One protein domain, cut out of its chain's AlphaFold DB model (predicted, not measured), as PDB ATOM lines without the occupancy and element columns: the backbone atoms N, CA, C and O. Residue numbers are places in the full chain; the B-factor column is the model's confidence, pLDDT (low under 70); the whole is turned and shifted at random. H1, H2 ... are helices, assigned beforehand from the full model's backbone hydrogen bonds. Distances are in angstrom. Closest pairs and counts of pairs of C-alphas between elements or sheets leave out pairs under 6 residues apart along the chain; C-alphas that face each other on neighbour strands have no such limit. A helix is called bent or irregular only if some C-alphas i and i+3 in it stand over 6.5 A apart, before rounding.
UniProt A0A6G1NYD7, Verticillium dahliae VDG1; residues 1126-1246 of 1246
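What this domain is: This is residues 1126 to 1246 of the 1246 residues of a protein of Verticillium dahliae VDG1 (UniProt A0A6G1NYD7). A long kinked helix, H3, has H4 folded back along its first part, H2 packed on both, and H1 crossing beside them. The 121 printed residues hold four named helices, H1 to H4, and no named strand, an all helix domain, only just compact, close to loose, with radius of gyration of the C-alphas 15.9 A and spans 52 by 38 by 20 A.

Where its parts are: H1, residues 1128 to 1139, begins at C-alpha (-30.922, 16.029, 3.011) and measures 15.9 A. H2, residues 1145 to 1155, measures 15.1 A. H3, residues 1173 to 1196, measures 35.7 A; it is irregular, C-alphas 1189 and 1192 being 7.2 A apart, with a kink of 46 degrees near residue 1190. H4, residues 1227 to 1242, measures 22.8 A and ends at C-alpha (-15.016, 2.604, 28.304).

How they stand to each other: H1, with residues 1134 to 1138 alone, only just touches H2, with 3 pairs of C-alphas within 8 A, the closest Leu 1137 and Met 1148, 6.6 A. H2 touches H3, closest C-alphas Val 1153 and Pro 1173, 5.5 A, at a steep tilt of 48 degrees, with residues 1173 to 1184 of H3 alone. H3 and H4 form a hairpin, 15 degrees, opposite ways, closest C-alphas Pro 1173 and Leu 1236, 6.7 A. Every O i to N i+4 pair is within hydrogen-bond range in H1; H2 has 6 of 7, H3 15 of 20, H4 11 of 12.

The domain as a whole: The printed part has no cut. The links H2 to H3 and H3 to H4 are long, and residues 1241 to 1246 stand free. Residues 1245 to 1246 have pLDDT under 70.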
ATOM      1  N   MET A1126     -31.553   8.381   4.371       90.19
ATOM      2  CA  MET A1126     -30.864   9.518   4.992       90.19
ATOM      3  C   MET A1126     -31.588  10.811   4.598       90.19
ATOM      4  O   MET A1126     -32.103  10.894   3.481       90.19
ATOM      5  N   SER A1127     -31.609  11.809   5.482       91.81
ATOM      6  CA  SER A1127     -32.189  13.118   5.154       91.81
ATOM      7  C   SER A1127     -31.228  13.987   4.339       91.81
ATOM      8  O   SER A1127     -30.015  13.748   4.318       91.81
ATOM      9  N   TYR A1128     -31.748  15.035   3.697       91.06
ATOM     10  CA  TYR A1128     -30.922  16.029   3.011       91.06
ATOM     11  C   TYR A1128     -29.961  16.726   3.986       91.06
ATOM     12  O   TYR A1128     -28.790  16.873   3.658       91.06
ATOM     13  N   ALA A1129     -30.391  17.033   5.215       91.31
ATOM     14  CA  ALA A1129     -29.520  17.614   6.244       91.31
ATOM     15  C   ALA A1129     -28.350  16.683   6.634       91.31
ATOM     16  O   ALA A1129     -27.215  17.134   6.812       91.31
ATOM     17  N   GLU A1130     -28.583  15.366   6.712       93.25
ATOM     18  CA  GLU A1130     -27.498  14.394   6.902       93.25
ATOM     19  C   GLU A1130     -26.563  14.343   5.683       93.25
ATOM     20  O   GLU A1130     -25.344  14.292   5.851       93.25
ATOM     21  N   LEU A1131     -27.107  14.415   4.461       94.00
ATOM     22  CA  LEU A1131     -26.326  14.492   3.220       94.00
ATOM     23  C   LEU A1131     -25.457  15.752   3.134       94.00
ATOM     24  O   LEU A1131     -24.302  15.633   2.722       94.00
ATOM     25  N   THR A1132     -25.952  16.915   3.560       94.31
ATOM     26  CA  THR A1132     -25.171  18.156   3.679       94.31
ATOM     27  C   THR A1132     -23.976  17.939   4.598       94.31
ATOM     28  O   THR A1132     -22.832  18.134   4.184       94.31
ATOM     29  N   VAL A1133     -24.205  17.444   5.820       95.38
ATOM     30  CA  VAL A1133     -23.120  17.187   6.780       95.38
ATOM     31  C   VAL A1133     -22.125  16.163   6.225       95.38
ATOM     32  O   VAL A1133     -20.919  16.411   6.250       95.38
ATOM     33  N   PHE A1134     -22.581  15.043   5.655       96.81
ATOM     34  CA  PHE A1134     -21.678  14.060   5.049       96.81
ATOM     35  C   PHE A1134     -20.902  14.631   3.851       96.81
ATOM     36  O   PHE A1134     -19.715  14.335   3.712       96.81
ATOM     37  N   GLY A1135     -21.527  15.465   3.018       95.62
ATOM     38  CA  GLY A1135     -20.911  16.145   1.878       95.62
ATOM     39  C   GLY A1135     -19.804  17.105   2.300       95.62
ATOM     40  O   GLY A1135     -18.648  16.917   1.903       95.62
ATOM     41  N   ARG A1136     -20.127  18.058   3.179       95.31
ATOM     42  CA  ARG A1136     -19.180  19.033   3.739       95.31
ATOM     43  C   ARG A1136     -18.022  18.338   4.465       95.31
ATOM     44  O   ARG A1136     -16.852  18.589   4.170       95.31
ATOM     45  N   LEU A1137     -18.299  17.350   5.323       97.56
ATOM     46  CA  LEU A1137     -17.243  16.578   5.995       97.56
ATOM     47  C   LEU A1137     -16.350  15.801   5.010       97.56
ATOM     48  O   LEU A1137     -15.130  15.795   5.167       97.56
ATOM     49  N   ARG A1138     -16.928  15.176   3.978       97.38
ATOM     50  CA  ARG A1138     -16.204  14.415   2.944       97.38
ATOM     51  C   ARG A1138     -15.319  15.298   2.058       97.38
ATOM     52  O   ARG A1138     -14.205  14.889   1.722       97.38
ATOM     53  N   LYS A1139     -15.823  16.455   1.617       94.75
ATOM     54  CA  LYS A1139     -15.228  17.246   0.526       94.75
ATOM     55  C   LYS A1139     -14.543  18.527   0.995       94.75
ATOM     56  O   LYS A1139     -13.398  18.756   0.601       94.75
ATOM     57  N   GLU A1140     -15.150  19.301   1.887       92.25
ATOM     58  CA  GLU A1140     -14.511  20.483   2.481       92.25
ATOM     59  C   GLU A1140     -13.484  20.026   3.522       92.25
ATOM     60  O   GLU A1140     -12.284  20.240   3.345       92.25
ATOM     61  N   ARG A1141     -13.922  19.262   4.537       94.62
ATOM     62  CA  ARG A1141     -13.055  18.764   5.629       94.62
ATOM     63  C   ARG A1141     -12.284  17.477   5.296       94.62
ATOM     64  O   ARG A1141     -11.640  16.900   6.170       94.62
ATOM     65  N   LYS A1142     -12.329  17.040   4.029       95.62
ATOM     66  CA  LYS A1142     -11.526  15.946   3.441       95.62
ATOM     67  C   LYS A1142     -11.631  14.586   4.180       95.62
ATOM     68  O   LYS A1142     -10.730  13.752   4.071       95.62
ATOM     69  N   MET A1143     -12.699  14.335   4.945       97.81
ATOM     70  CA  MET A1143     -12.804  13.171   5.834       97.81
ATOM     71  C   MET A1143     -13.160  11.868   5.102       97.81
ATOM     72  O   MET A1143     -14.112  11.794   4.327       97.81
ATOM     73  N   GLY A1144     -12.429  10.795   5.425       95.94
ATOM     74  CA  GLY A1144     -12.812   9.419   5.095       95.94
ATOM     75  C   GLY A1144     -13.722   8.797   6.168       95.94
ATOM     76  O   GLY A1144     -13.982   9.428   7.192       95.94
ATOM     77  N   PRO A1145     -14.159   7.531   6.009       97.69
ATOM     78  CA  PRO A1145     -15.164   6.925   6.889       97.69
ATOM     79  C   PRO A1145     -14.789   6.930   8.375       97.69
ATOM     80  O   PRO A1145     -15.626   7.208   9.226       97.69
ATOM     81  N   LEU A1146     -13.524   6.635   8.696       97.19
ATOM     82  CA  LEU A1146     -13.072   6.566  10.086       97.19
ATOM     83  C   LEU A1146     -13.040   7.954  10.743       97.19
ATOM     84  O   LEU A1146     -13.567   8.097  11.840       97.19
ATOM     85  N   SER A1147     -12.472   8.967  10.080       97.94
ATOM     86  CA  SER A1147     -12.396  10.323  10.637       97.94
ATOM     87  C   SER A1147     -13.761  11.010  10.688       97.94
ATOM     88  O   SER A1147     -14.052  11.676  11.676       97.94
ATOM     89  N   MET A1148     -14.631  10.771   9.698       98.25
ATOM     90  CA  MET A1148     -16.023  11.230   9.723       98.25
ATOM     91  C   MET A1148     -16.780  10.634  10.919       98.25
ATOM     92  O   MET A1148     -17.406  11.377  11.668       98.25
ATOM     93  N   TRP A1149     -16.668   9.321  11.160       97.94
ATOM     94  CA  TRP A1149     -17.263   8.695  12.345       97.94
ATOM     95  C   TRP A1149     -16.679   9.250  13.652       97.94
ATOM     96  O   TRP A1149     -17.440   9.620  14.539       97.94
ATOM     97  N   GLN A1150     -15.351   9.373  13.766       96.50
ATOM     98  CA  GLN A1150     -14.711   9.924  14.968       96.50
ATOM     99  C   GLN A1150     -15.167  11.361  15.263       96.50
ATOM    100  O   GLN A1150     -15.410  11.688  16.418       96.50
ATOM    101  N   HIS A1151     -15.321  12.203  14.239       96.62
ATOM    102  CA  HIS A1151     -15.834  13.562  14.396       96.62
ATOM    103  C   HIS A1151     -17.309  13.570  14.823       96.62
ATOM    104  O   HIS A1151     -17.666  14.202  15.818       96.62
ATOM    105  N   LEU A1152     -18.161  12.812  14.126       96.50
ATOM    106  CA  LEU A1152     -19.596  12.766  14.409       96.50
ATOM    107  C   LEU A1152     -19.928  12.112  15.757       96.50
ATOM    108  O   LEU A1152     -20.914  12.495  16.369       96.50
ATOM    109  N   VAL A1153     -19.093  11.220  16.299       95.06
ATOM    110  CA  VAL A1153     -19.253  10.715  17.679       95.06
ATOM    111  C   VAL A1153     -19.181  11.830  18.732       95.06
ATOM    112  O   VAL A1153     -19.765  11.676  19.802       95.06
ATOM    113  N   HIS A1154     -18.541  12.965  18.434       92.94
ATOM    114  CA  HIS A1154     -18.553  14.145  19.304       92.94
ATOM    115  C   HIS A1154     -19.659  15.152  18.938       92.94
ATOM    116  O   HIS A1154     -20.263  15.728  19.837       92.94
ATOM    117  N   VAL A1155     -19.962  15.338  17.646       93.31
ATOM    118  CA  VAL A1155     -20.945  16.341  17.168       93.31
ATOM    119  C   VAL A1155     -22.400  15.845  17.227       93.31
ATOM    120  O   VAL A1155     -23.311  16.640  17.419       93.31
ATOM    121  N   TRP A1156     -22.632  14.539  17.091       95.94
ATOM    122  CA  TRP A1156     -23.951  13.881  17.148       95.94
ATOM    123  C   TRP A1156     -24.087  12.921  18.344       95.94
ATOM    124  O   TRP A1156     -25.136  12.311  18.529       95.94
ATOM    125  N   GLY A1157     -23.037  12.732  19.150       93.75
ATOM    126  CA  GLY A1157     -23.036  11.758  20.244       93.75
ATOM    127  C   GLY A1157     -24.003  12.122  21.372       93.75
ATOM    128  O   GLY A1157     -23.873  13.182  21.969       93.75
ATOM    129  N   LYS A1158     -24.912  11.209  21.729       91.25
ATOM    130  CA  LYS A1158     -25.997  11.405  22.714       91.25
ATOM    131  C   LYS A1158     -25.612  11.901  24.126       91.25
ATOM    132  O   LYS A1158     -26.501  12.292  24.870       91.25
ATOM    133  N   ASP A1159     -24.331  11.847  24.503       85.44
ATOM    134  CA  ASP A1159     -23.825  12.266  25.826       85.44
ATOM    135  C   ASP A1159     -23.233  13.689  25.817       85.44
ATOM    136  O   ASP A1159     -22.671  14.133  26.816       85.44
ATOM    137  N   ARG A1160     -23.284  14.390  24.678       89.31
ATOM    138  CA  ARG A1160     -22.833  15.781  24.561       89.31
ATOM    139  C   ARG A1160     -23.879  16.745  25.125       89.31
ATOM    140  O   ARG A1160     -25.075  16.462  25.104       89.31
ATOM    141  N   GLU A1161     -23.439  17.931  25.520       85.94
ATOM    142  CA  GLU A1161     -24.353  19.051  25.744       85.94
ATOM    143  C   GLU A1161     -24.887  19.563  24.395       85.94
ATOM    144  O   GLU A1161     -24.164  19.594  23.392       85.94
ATOM    145  N   LYS A1162     -26.176  19.917  24.356       85.31
ATOM    146  CA  LYS A1162     -26.880  20.377  23.154       85.31
ATOM    147  C   LYS A1162     -27.360  21.815  23.365       85.31
ATOM    148  O   LYS A1162     -28.085  22.085  24.320       85.31
ATOM    149  N   GLY A1163     -26.914  22.722  22.495       84.06
ATOM    150  CA  GLY A1163     -27.251  24.148  22.562       84.06
ATOM    151  C   GLY A1163     -28.677  24.462  22.084       84.06
ATOM    152  O   GLY A1163     -29.321  23.604  21.479       84.06
ATOM    153  N   PRO A1164     -29.180  25.689  22.324       82.88
ATOM    154  CA  PRO A1164     -30.527  26.095  21.908       82.88
ATOM    155  C   PRO A1164     -30.695  26.191  20.382       82.88
ATOM    156  O   PRO A1164     -31.779  25.922  19.880       82.88
ATOM    157  N   GLU A1165     -29.628  26.519  19.650       82.75
ATOM    158  CA  GLU A1165     -29.596  26.662  18.178       82.75
ATOM    159  C   GLU A1165     -29.095  25.389  17.465       82.75
ATOM    160  O   GLU A1165     -28.730  25.398  16.294       82.75
ATOM    161  N   ASP A1166     -28.998  24.272  18.187       82.81
ATOM    162  CA  ASP A1166     -28.331  23.069  17.701       82.81
ATOM    163  C   ASP A1166     -29.326  22.091  17.065       82.81
ATOM    164  O   ASP A1166     -30.043  21.366  17.751       82.81
ATOM    165  N   GLU A1167     -29.358  22.008  15.739       84.69
ATOM    166  CA  GLU A1167     -30.270  21.094  15.036       84.69
ATOM    167  C   GLU A1167     -29.754  19.644  14.946       84.69
ATOM    168  O   GLU A1167     -30.500  18.740  14.571       84.69
ATOM    169  N   ASN A1168     -28.506  19.366  15.345       89.38
ATOM    170  CA  ASN A1168     -27.898  18.049  15.139       89.38
ATOM    171  C   ASN A1168     -28.611  16.936  15.936       89.38
ATOM    172  O   ASN A1168     -29.021  17.161  17.087       89.38
ATOM    173  N   PRO A1169     -28.695  15.708  15.385       91.25
ATOM    174  CA  PRO A1169     -29.284  14.569  16.077       91.25
ATOM    175  C   PRO A1169     -28.448  14.141  17.296       91.25
ATOM    176  O   PRO A1169     -27.268  14.477  17.428       91.25
ATOM    177  N   MET A1170     -29.081  13.383  18.195       93.19
ATOM    178  CA  MET A1170     -28.485  12.843  19.422       93.19
ATOM    179  C   MET A1170     -28.524  11.314  19.352       93.19
ATOM    180  O   MET A1170     -29.575  10.714  19.554       93.19
ATOM    181  N   LEU A1171     -27.391  10.702  19.010       95.38
ATOM    182  CA  LEU A1171     -27.283   9.306  18.578       95.38
ATOM    183  C   LEU A1171     -26.205   8.537  19.348       95.38
ATOM    184  O   LEU A1171     -25.213   9.096  19.829       95.38
ATOM    185  N   GLU A1172     -26.350   7.219  19.416       95.56
ATOM    186  CA  GLU A1172     -25.298   6.335  19.900       95.56
ATOM    187  C   GLU A1172     -24.139   6.228  18.887       95.56
ATOM    188  O   GLU A1172     -24.364   6.192  17.674       95.56
ATOM    189  N   PRO A1173     -22.878   6.055  19.335       95.19
ATOM    190  CA  PRO A1173     -21.730   5.827  18.455       95.19
ATOM    191  C   PRO A1173     -21.900   4.652  17.482       95.19
ATOM    192  O   PRO A1173     -21.265   4.647  16.425       95.19
ATOM    193  N   ALA A1174     -22.753   3.676  17.814       96.19
ATOM    194  CA  ALA A1174     -23.126   2.564  16.941       96.19
ATOM    195  C   ALA A1174     -24.072   2.991  15.800       96.19
ATOM    196  O   ALA A1174     -23.873   2.582  14.657       96.19
ATOM    197  N   GLU A1175     -25.045   3.861  16.072       96.62
ATOM    198  CA  GLU A1175     -25.963   4.414  15.066       96.62
ATOM    199  C   GLU A1175     -25.217   5.367  14.124       96.62
ATOM    200  O   GLU A1175     -25.364   5.296  12.904       96.62
ATOM    201  N   ILE A1176     -24.318   6.189  14.678       96.94
ATOM    202  CA  ILE A1176     -23.410   7.050  13.909       96.94
ATOM    203  C   ILE A1176     -22.478   6.187  13.039       96.94
ATOM    204  O   ILE A1176     -22.258   6.501  11.867       96.94
ATOM    205  N   ALA A1177     -21.969   5.058  13.558       97.50
ATOM    206  CA  ALA A1177     -21.197   4.100  12.760       97.50
ATOM    207  C   ALA A1177     -22.031   3.516  11.614       97.50
ATOM    208  O   ALA A1177     -21.539   3.430  10.489       97.50
ATOM    209  N   GLN A1178     -23.287   3.142  11.871       96.94
ATOM    210  CA  GLN A1178     -24.194   2.617  10.855       96.94
ATOM    211  C   GLN A1178     -24.482   3.651   9.761       96.94
ATOM    212  O   GLN A1178     -24.319   3.326   8.586       96.94
ATOM    213  N   LYS A1179     -24.823   4.898  10.116       96.94
ATOM    214  CA  LYS A1179     -25.095   5.980   9.155       96.94
ATOM    215  C   LYS A1179     -23.873   6.325   8.297       96.94
ATOM    216  O   LYS A1179     -23.976   6.315   7.072       96.94
ATOM    217  N   VAL A1180     -22.692   6.512   8.899       97.75
ATOM    218  CA  VAL A1180     -21.446   6.779   8.149       97.75
ATOM    219  C   VAL A1180     -21.087   5.612   7.219       97.75
ATOM    220  O   VAL A1180     -20.704   5.826   6.067       97.75
ATOM    221  N   LYS A1181     -21.246   4.361   7.675       97.69
ATOM    222  CA  LYS A1181     -21.031   3.177   6.828       97.69
ATOM    223  C   LYS A1181     -22.025   3.116   5.664       97.69
ATOM    224  O   LYS A1181     -21.624   2.852   4.532       97.69
ATOM    225  N   PHE A1182     -23.300   3.383   5.931       96.69
ATOM    226  CA  PHE A1182     -24.375   3.371   4.942       96.69
ATOM    227  C   PHE A1182     -24.172   4.448   3.863       96.69
ATOM    228  O   PHE A1182     -24.267   4.125   2.677       96.69
ATOM    229  N   PHE A1183     -23.795   5.674   4.249       97.12
ATOM    230  CA  PHE A1183     -23.428   6.755   3.326       97.12
ATOM    231  C   PHE A1183     -22.289   6.342   2.384       97.12
ATOM    232  O   PHE A1183     -22.467   6.340   1.166       97.12
ATOM    233  N   PHE A1184     -21.138   5.920   2.927       97.31
ATOM    234  CA  PHE A1184     -19.973   5.581   2.099       97.31
ATOM    235  C   PHE A1184     -20.205   4.374   1.180       97.31
ATOM    236  O   PHE A1184     -19.644   4.336   0.089       97.31
ATOM    237  N   VAL A1185     -21.043   3.411   1.579       96.62
ATOM    238  CA  VAL A1185     -21.448   2.291   0.713       96.62
ATOM    239  C   VAL A1185     -22.288   2.779  -0.466       96.62
ATOM    240  O   VAL A1185     -21.990   2.400  -1.598       96.62
ATOM    241  N   HIS A1186     -23.292   3.629  -0.229       95.25
ATOM    242  CA  HIS A1186     -24.168   4.122  -1.296       95.25
ATOM    243  C   HIS A1186     -23.430   5.057  -2.253       95.25
ATOM    244  O   HIS A1186     -23.445   4.801  -3.454       95.25
ATOM    245  N   TYR A1187     -22.686   6.033  -1.723       95.31
ATOM    246  CA  TYR A1187     -21.777   6.883  -2.499       95.31
ATOM    247  C   TYR A1187     -20.852   6.056  -3.416       95.31
ATOM    248  O   TYR A1187     -20.676   6.374  -4.591       95.31
ATOM    249  N   ALA A1188     -20.278   4.963  -2.902       95.62
ATOM    250  CA  ALA A1188     -19.340   4.141  -3.659       95.62
ATOM    251  C   ALA A1188     -19.994   3.358  -4.808       95.62
ATOM    252  O   ALA A1188     -19.435   3.312  -5.903       95.62
ATOM    253  N   ILE A1189     -21.165   2.749  -4.587       95.38
ATOM    254  CA  ILE A1189     -21.851   1.974  -5.637       95.38
ATOM    255  C   ILE A1189     -22.517   2.873  -6.684       95.38
ATOM    256  O   ILE A1189     -22.654   2.457  -7.834       95.38
ATOM    257  N   THR A1190     -22.898   4.109  -6.337       95.81
ATOM    258  CA  THR A1190     -23.526   5.053  -7.273       95.81
ATOM    259  C   THR A1190     -22.549   6.000  -7.971       95.81
ATOM    260  O   THR A1190     -22.959   6.629  -8.946       95.81
ATOM    261  N   ARG A1191     -21.267   6.088  -7.567       96.00
ATOM    262  CA  ARG A1191     -20.305   7.060  -8.138       96.00
ATOM    263  C   ARG A1191     -20.201   7.015  -9.666       96.00
ATOM    264  O   ARG A1191     -20.056   8.060 -10.291       96.00
ATOM    265  N   HIS A1192     -20.380   5.840 -10.270       96.50
ATOM    266  CA  HIS A1192     -20.459   5.637 -11.724       96.50
ATOM    267  C   HIS A1192     -21.566   6.443 -12.443       96.50
ATOM    268  O   HIS A1192     -21.633   6.417 -13.673       96.50
ATOM    269  N   LYS A1193     -22.476   7.103 -11.715       96.31
ATOM    270  CA  LYS A1193     -23.468   8.042 -12.258       96.31
ATOM    271  C   LYS A1193     -22.895   9.455 -12.409       96.31
ATOM    272  O   LYS A1193     -23.135  10.081 -13.433       96.31
ATOM    273  N   ALA A1194     -22.089   9.916 -11.446       93.56
ATOM    274  CA  ALA A1194     -21.475  11.250 -11.460       93.56
ATOM    275  C   ALA A1194     -20.541  11.461 -12.667       93.56
ATOM    276  O   ALA A1194     -20.452  12.566 -13.189       93.56
ATOM    277  N   THR A1195     -19.918  10.386 -13.165       94.62
ATOM    278  CA  THR A1195     -19.039  10.403 -14.351       94.62
ATOM    279  C   THR A1195     -19.761  10.742 -15.663       94.62
ATOM    280  O   THR A1195     -19.113  10.884 -16.694       94.62
ATOM    281  N   THR A1196     -21.096  10.776 -15.667       93.00
ATOM    282  CA  THR A1196     -21.924  11.212 -16.806       93.00
ATOM    283  C   THR A1196     -23.107  12.056 -16.319       93.00
ATOM    284  O   THR A1196     -24.191  11.988 -16.896       93.00
ATOM    285  N   LEU A1197     -22.936  12.770 -15.204       91.75
ATOM    286  CA  LEU A1197     -23.907  13.753 -14.743       91.75
ATOM    287  C   LEU A1197     -23.739  15.036 -15.566       91.75
ATOM    288  O   LEU A1197     -22.623  15.393 -15.951       91.75
ATOM    289  N   THR A1198     -24.848  15.718 -15.825       96.19
ATOM    290  CA  THR A1198     -24.890  16.998 -16.536       96.19
ATOM    291  C   THR A1198     -23.939  18.041 -15.936       96.19
ATOM    292  O   THR A1198     -23.886  18.163 -14.709       96.19
ATOM    293  N   PRO A1199     -23.224  18.832 -16.764       94.88
ATOM    294  CA  PRO A1199     -22.483  20.005 -16.311       94.88
ATOM    295  C   PRO A1199     -23.368  20.938 -15.477       94.88
ATOM    296  O   PRO A1199     -24.361  21.482 -15.966       94.88
ATOM    297  N   ALA A1200     -23.007  21.103 -14.209       94.56
ATOM    298  CA  ALA A1200     -23.738  21.932 -13.265       94.56
ATOM    299  C   ALA A1200     -22.965  23.208 -12.936       94.56
ATOM    300  O   ALA A1200     -21.752  23.134 -12.733       94.56
ATOM    301  N   LEU A1201     -23.679  24.334 -12.837       96.06
ATOM    302  CA  LEU A1201     -23.137  25.594 -12.322       96.06
ATOM    303  C   LEU A1201     -22.509  25.359 -10.938       96.06
ATOM    304  O   LEU A1201     -23.121  24.706 -10.086       96.06
ATOM    305  N   HIS A1202     -21.291  25.858 -10.717       95.31
ATOM    306  CA  HIS A1202     -20.606  25.764  -9.425       95.31
ATOM    307  C   HIS A1202     -21.032  26.884  -8.464       95.31
ATOM    308  O   HIS A1202     -20.841  28.056  -8.763       95.31
ATOM    309  N   CYS A1203     -21.568  26.495  -7.303       92.69
ATOM    310  CA  CYS A1203     -22.001  27.378  -6.216       92.69
ATOM    311  C   CYS A1203     -21.503  26.908  -4.834       92.69
ATOM    312  O   CYS A1203     -21.173  27.749  -4.007       92.69
ATOM    313  N   ASN A1204     -21.438  25.591  -4.557       89.81
ATOM    314  CA  ASN A1204     -20.930  25.054  -3.278       89.81
ATOM    315  C   ASN A1204     -19.662  24.204  -3.420       89.81
ATOM    316  O   ASN A1204     -19.594  23.252  -4.206       89.81
ATOM    317  N   ASP A1205     -18.733  24.419  -2.489       87.75
ATOM    318  CA  ASP A1205     -17.427  23.753  -2.438       87.75
ATOM    319  C   ASP A1205     -17.449  22.324  -1.848       87.75
ATOM    320  O   ASP A1205     -16.400  21.738  -1.556       87.75
ATOM    321  N   TYR A1206     -18.632  21.701  -1.760       93.19
ATOM    322  CA  TYR A1206     -18.783  20.256  -1.542       93.19
ATOM    323  C   TYR A1206     -19.324  19.466  -2.750       93.19
ATOM    324  O   TYR A1206     -19.540  18.255  -2.631       93.19
ATOM    325  N   SER A1207     -19.479  20.121  -3.912       91.50
ATOM    326  CA  SER A1207     -19.988  19.531  -5.160       91.50
ATOM    327  C   SER A1207     -19.371  18.154  -5.500       91.50
ATOM    328  O   SER A1207     -18.161  17.951  -5.350       91.50
ATOM    329  N   PRO A1208     -20.172  17.178  -5.971       93.94
ATOM    330  CA  PRO A1208     -19.694  15.854  -6.343       93.94
ATOM    331  C   PRO A1208     -19.225  15.755  -7.805       93.94
ATOM    332  O   PRO A1208     -18.954  14.635  -8.234       93.94
ATOM    333  N   ASP A1209     -19.145  16.837  -8.586       93.69
ATOM    334  CA  ASP A1209     -18.766  16.769 -10.009       93.69
ATOM    335  C   ASP A1209     -17.431  16.037 -10.252       93.69
ATOM    336  O   ASP A1209     -16.406  16.374  -9.668       93.69
ATOM    337  N   ASP A1210     -17.437  15.049 -11.150       94.50
ATOM    338  CA  ASP A1210     -16.267  14.226 -11.494       94.50
ATOM    339  C   ASP A1210     -15.449  14.807 -12.672       94.50
ATOM    340  O   ASP A1210     -14.354  14.329 -12.946       94.50
ATOM    341  N   ASN A1211     -15.956  15.838 -13.367       90.44
ATOM    342  CA  ASN A1211     -15.313  16.440 -14.551       90.44
ATOM    343  C   ASN A1211     -14.312  17.558 -14.214       90.44
ATOM    344  O   ASN A1211     -13.401  17.840 -15.003       90.44
ATOM    345  N   ARG A1212     -14.546  18.266 -13.104       88.12
ATOM    346  CA  ARG A1212     -13.735  19.381 -12.604       88.12
ATOM    347  C   ARG A1212     -13.426  19.193 -11.129       88.12
ATOM    348  O   ARG A1212     -12.303  18.841 -10.782       88.12
ATOM    349  N   PHE A1213     -14.438  19.397 -10.292       92.50
ATOM    350  CA  PHE A1213     -14.234  19.783  -8.904       92.50
ATOM    351  C   PHE A1213     -13.768  18.642  -7.992       92.50
ATOM    352  O   PHE A1213     -12.990  18.854  -7.061       92.50
ATOM    353  N   ASP A1214     -14.261  17.420  -8.196       95.00
ATOM    354  CA  ASP A1214     -14.075  16.287  -7.290       95.00
ATOM    355  C   ASP A1214     -13.711  14.999  -8.033       95.00
ATOM    356  O   ASP A1214     -14.458  14.027  -8.022       95.00
ATOM    357  N   LEU A1215     -12.523  14.978  -8.640       94.12
ATOM    358  CA  LEU A1215     -11.968  13.802  -9.321       94.12
ATOM    359  C   LEU A1215     -11.862  12.598  -8.362       94.12
ATOM    360  O   LEU A1215     -11.144  12.656  -7.354       94.12
ATOM    361  N   ARG A1216     -12.563  11.488  -8.646       95.31
ATOM    362  CA  ARG A1216     -12.581  10.286  -7.785       95.31
ATOM    363  C   ARG A1216     -12.586   8.982  -8.594       95.31
ATOM    364  O   ARG A1216     -13.039   8.955  -9.732       95.31
ATOM    365  N   PRO A1217     -12.167   7.846  -8.001       95.81
ATOM    366  CA  PRO A1217     -12.488   6.536  -8.556       95.81
ATOM    367  C   PRO A1217     -14.008   6.350  -8.659       95.81
ATOM    368  O   PRO A1217     -14.722   6.610  -7.696       95.81
ATOM    369  N   PHE A1218     -14.500   5.828  -9.781       95.44
ATOM    370  CA  PHE A1218     -15.900   5.398  -9.926       95.44
ATOM    371  C   PHE A1218     -16.101   3.887  -9.722       95.44
ATOM    372  O   PHE A1218     -17.234   3.426  -9.594       95.44
ATOM    373  N   LEU A1219     -15.006   3.120  -9.671       95.31
ATOM    374  CA  LEU A1219     -14.978   1.691  -9.368       95.31
ATOM    375  C   LEU A1219     -14.298   1.478  -8.008       95.31
ATOM    376  O   LEU A1219     -13.071   1.455  -7.908       95.31
ATOM    377  N   TYR A1220     -15.101   1.337  -6.955       93.38
ATOM    378  CA  TYR A1220     -14.614   1.110  -5.594       93.38
ATOM    379  C   TYR A1220     -14.602  -0.379  -5.208       93.38
ATOM    380  O   TYR A1220     -15.513  -1.119  -5.585       93.38
ATOM    381  N   PRO A1221     -13.639  -0.831  -4.379       90.19
ATOM    382  CA  PRO A1221     -13.766  -2.097  -3.663       90.19
ATOM    383  C   PRO A1221     -14.898  -2.017  -2.624       90.19
ATOM    384  O   PRO A1221     -15.241  -0.939  -2.137       90.19
ATOM    385  N   SER A1222     -15.455  -3.168  -2.232       90.69
ATOM    386  CA  SER A1222     -16.562  -3.226  -1.267       90.69
ATOM    387  C   SER A1222     -16.197  -2.577   0.075       90.69
ATOM    388  O   SER A1222     -15.365  -3.093   0.829       90.69
ATOM    389  N   PHE A1223     -16.857  -1.463   0.406       91.38
ATOM    390  CA  PHE A1223     -16.604  -0.715   1.640       91.38
ATOM    391  C   PHE A1223     -16.847  -1.552   2.906       91.38
ATOM    392  O   PHE A1223     -16.089  -1.420   3.866       91.38
ATOM    393  N   TRP A1224     -17.785  -2.505   2.881       91.75
ATOM    394  CA  TRP A1224     -17.999  -3.477   3.965       91.75
ATOM    395  C   TRP A1224     -16.766  -4.331   4.288       91.75
ATOM    396  O   TRP A1224     -16.567  -4.731   5.432       91.75
ATOM    397  N   GLN A1225     -15.909  -4.591   3.297       90.75
ATOM    398  CA  GLN A1225     -14.665  -5.342   3.471       90.75
ATOM    399  C   GLN A1225     -13.456  -4.433   3.752       90.75
ATOM    400  O   GLN A1225     -12.373  -4.939   4.069       90.75
ATOM    401  N   SER A1226     -13.623  -3.109   3.664       93.19
ATOM    402  CA  SER A1226     -12.543  -2.129   3.797       93.19
ATOM    403  C   SER A1226     -11.885  -2.130   5.179       93.19
ATOM    404  O   SER A1226     -12.474  -2.494   6.201       93.19
ATOM    405  N   TRP A1227     -10.635  -1.665   5.221       95.31
ATOM    406  CA  TRP A1227      -9.928  -1.449   6.480       95.31
ATOM    407  C   TRP A1227     -10.577  -0.351   7.333       95.31
ATOM    408  O   TRP A1227     -10.625  -0.488   8.551       95.31
ATOM    409  N   SER A1228     -11.129   0.705   6.724       95.25
ATOM    410  CA  SER A1228     -11.744   1.815   7.464       95.25
ATOM    411  C   SER A1228     -12.969   1.367   8.264       95.25
ATOM    412  O   SER A1228     -13.085   1.732   9.431       95.25
ATOM    413  N   PHE A1229     -13.825   0.504   7.708       97.44
ATOM    414  CA  PHE A1229     -14.988  -0.024   8.430       97.44
ATOM    415  C   PHE A1229     -14.556  -0.932   9.590       97.44
ATOM    416  O   PHE A1229     -14.995  -0.726  10.718       97.44
ATOM    417  N   LYS A1230     -13.594  -1.836   9.353       97.06
ATOM    418  CA  LYS A1230     -12.982  -2.682  10.399       97.06
ATOM    419  C   LYS A1230     -12.301  -1.859  11.504       97.06
ATOM    420  O   LYS A1230     -12.242  -2.288  12.656       97.06
ATOM    421  N   ARG A1231     -11.774  -0.671  11.174       97.69
ATOM    422  CA  ARG A1231     -11.234   0.281  12.156       97.69
ATOM    423  C   ARG A1231     -12.343   0.941  12.975       97.69
ATOM    424  O   ARG A1231     -12.156   1.003  14.186       97.69
ATOM    425  N   ILE A1232     -13.458   1.356  12.360       97.94
ATOM    426  CA  ILE A1232     -14.641   1.891  13.065       97.94
ATOM    427  C   ILE A1232     -15.134   0.870  14.095       97.94
ATOM    428  O   ILE A1232     -15.209   1.201  15.271       97.94
ATOM    429  N   ASP A1233     -15.352  -0.391  13.702       97.31
ATOM    430  CA  ASP A1233     -15.839  -1.437  14.619       97.31
ATOM    431  C   ASP A1233     -14.898  -1.662  15.815       97.31
ATOM    432  O   ASP A1233     -15.336  -1.831  16.955       97.31
ATOM    433  N   LYS A1234     -13.581  -1.605  15.577       96.75
ATOM    434  CA  LYS A1234     -12.563  -1.743  16.628       96.75
ATOM    435  C   LYS A1234     -12.532  -0.559  17.602       96.75
ATOM    436  O   LYS A1234     -12.232  -0.774  18.775       96.75
ATOM    437  N   GLU A1235     -12.791   0.664  17.142       95.69
ATOM    438  CA  GLU A1235     -12.873   1.837  18.025       95.69
ATOM    439  C   GLU A1235     -14.238   1.937  18.721       95.69
ATOM    440  O   GLU A1235     -14.281   2.230  19.913       95.69
ATOM    441  N   LEU A1236     -15.340   1.589  18.052       95.38
ATOM    442  CA  LEU A1236     -16.672   1.485  18.655       95.38
ATOM    443  C   LEU A1236     -16.662   0.518  19.851       95.38
ATOM    444  O   LEU A1236     -17.033   0.896  20.961       95.38
ATOM    445  N   ALA A1237     -16.099  -0.681  19.670       94.62
ATOM    446  CA  ALA A1237     -15.928  -1.658  20.745       94.62
ATOM    447  C   ALA A1237     -15.006  -1.176  21.892       94.62
ATOM    448  O   ALA A1237     -15.071  -1.708  23.002       94.62
ATOM    449  N   ARG A1238     -14.145  -0.173  21.660       93.31
ATOM    450  CA  ARG A1238     -13.357   0.491  22.718       93.31
ATOM    451  C   ARG A1238     -14.181   1.546  23.455       93.31
ATOM    452  O   ARG A1238     -14.141   1.551  24.682       93.31
ATOM    453  N   VAL A1239     -14.943   2.375  22.738       89.75
ATOM    454  CA  VAL A1239     -15.852   3.384  23.318       89.75
ATOM    455  C   VAL A1239     -16.903   2.712  24.201       89.75
ATOM    456  O   VAL A1239     -17.055   3.076  25.364       89.75
ATOM    457  N   GLU A1240     -17.550   1.650  23.714       88.50
ATOM    458  CA  GLU A1240     -18.478   0.853  24.521       88.50
ATOM    459  C   GLU A1240     -17.820   0.244  25.764       88.50
ATOM    460  O   GLU A1240     -18.426   0.207  26.831       88.50
ATOM    461  N   LYS A1241     -16.579  -0.243  25.649       89.44
ATOM    462  CA  LYS A1241     -15.845  -0.833  26.777       89.44
ATOM    463  C   LYS A1241     -15.382   0.215  27.798       89.44
ATOM    464  O   LYS A1241     -15.147  -0.149  28.949       89.44
ATOM    465  N   ALA A1242     -15.259   1.481  27.402       85.06
ATOM    466  CA  ALA A1242     -15.016   2.604  28.304       85.06
ATOM    467  C   ALA A1242     -16.309   3.044  29.020       85.06
ATOM    468  O   ALA A1242     -16.308   3.168  30.240       85.06
ATOM    469  N   ARG A1243     -17.427   3.161  28.288       82.94
ATOM    470  CA  ARG A1243     -18.778   3.441  28.827       82.94
ATOM    471  C   ARG A1243     -19.393   2.311  29.678       82.94
ATOM    472  O   ARG A1243     -20.484   2.468  30.203       82.94
ATOM    473  N   LYS A1244     -18.734   1.152  29.764       76.00
ATOM    474  CA  LYS A1244     -19.084   0.013  30.641       76.00
ATOM    475  C   LYS A1244     -18.090  -0.102  31.817       76.00
ATOM    476  O   LYS A1244     -17.820  -1.210  32.285       76.00
ATOM    477  N   LYS A1245     -17.445   1.007  32.205       67.88
ATOM    478  CA  LYS A1245     -16.301   1.055  33.141       67.88
ATOM    479  C   LYS A1245     -16.214   2.354  33.946       67.88
ATOM    480  O   LYS A1245     -15.759   2.289  35.087       67.88
ATOM    481  N   GLY A1246     -16.560   3.487  33.335       52.09
ATOM    482  CA  GLY A1246     -17.234   4.577  34.052       52.09
ATOM    483  C   GLY A1246     -18.710   4.241  34.207       52.09
ATOM    484  O   GLY A1246     -19.298   4.758  35.176       52.09
TER     485      GLY A1246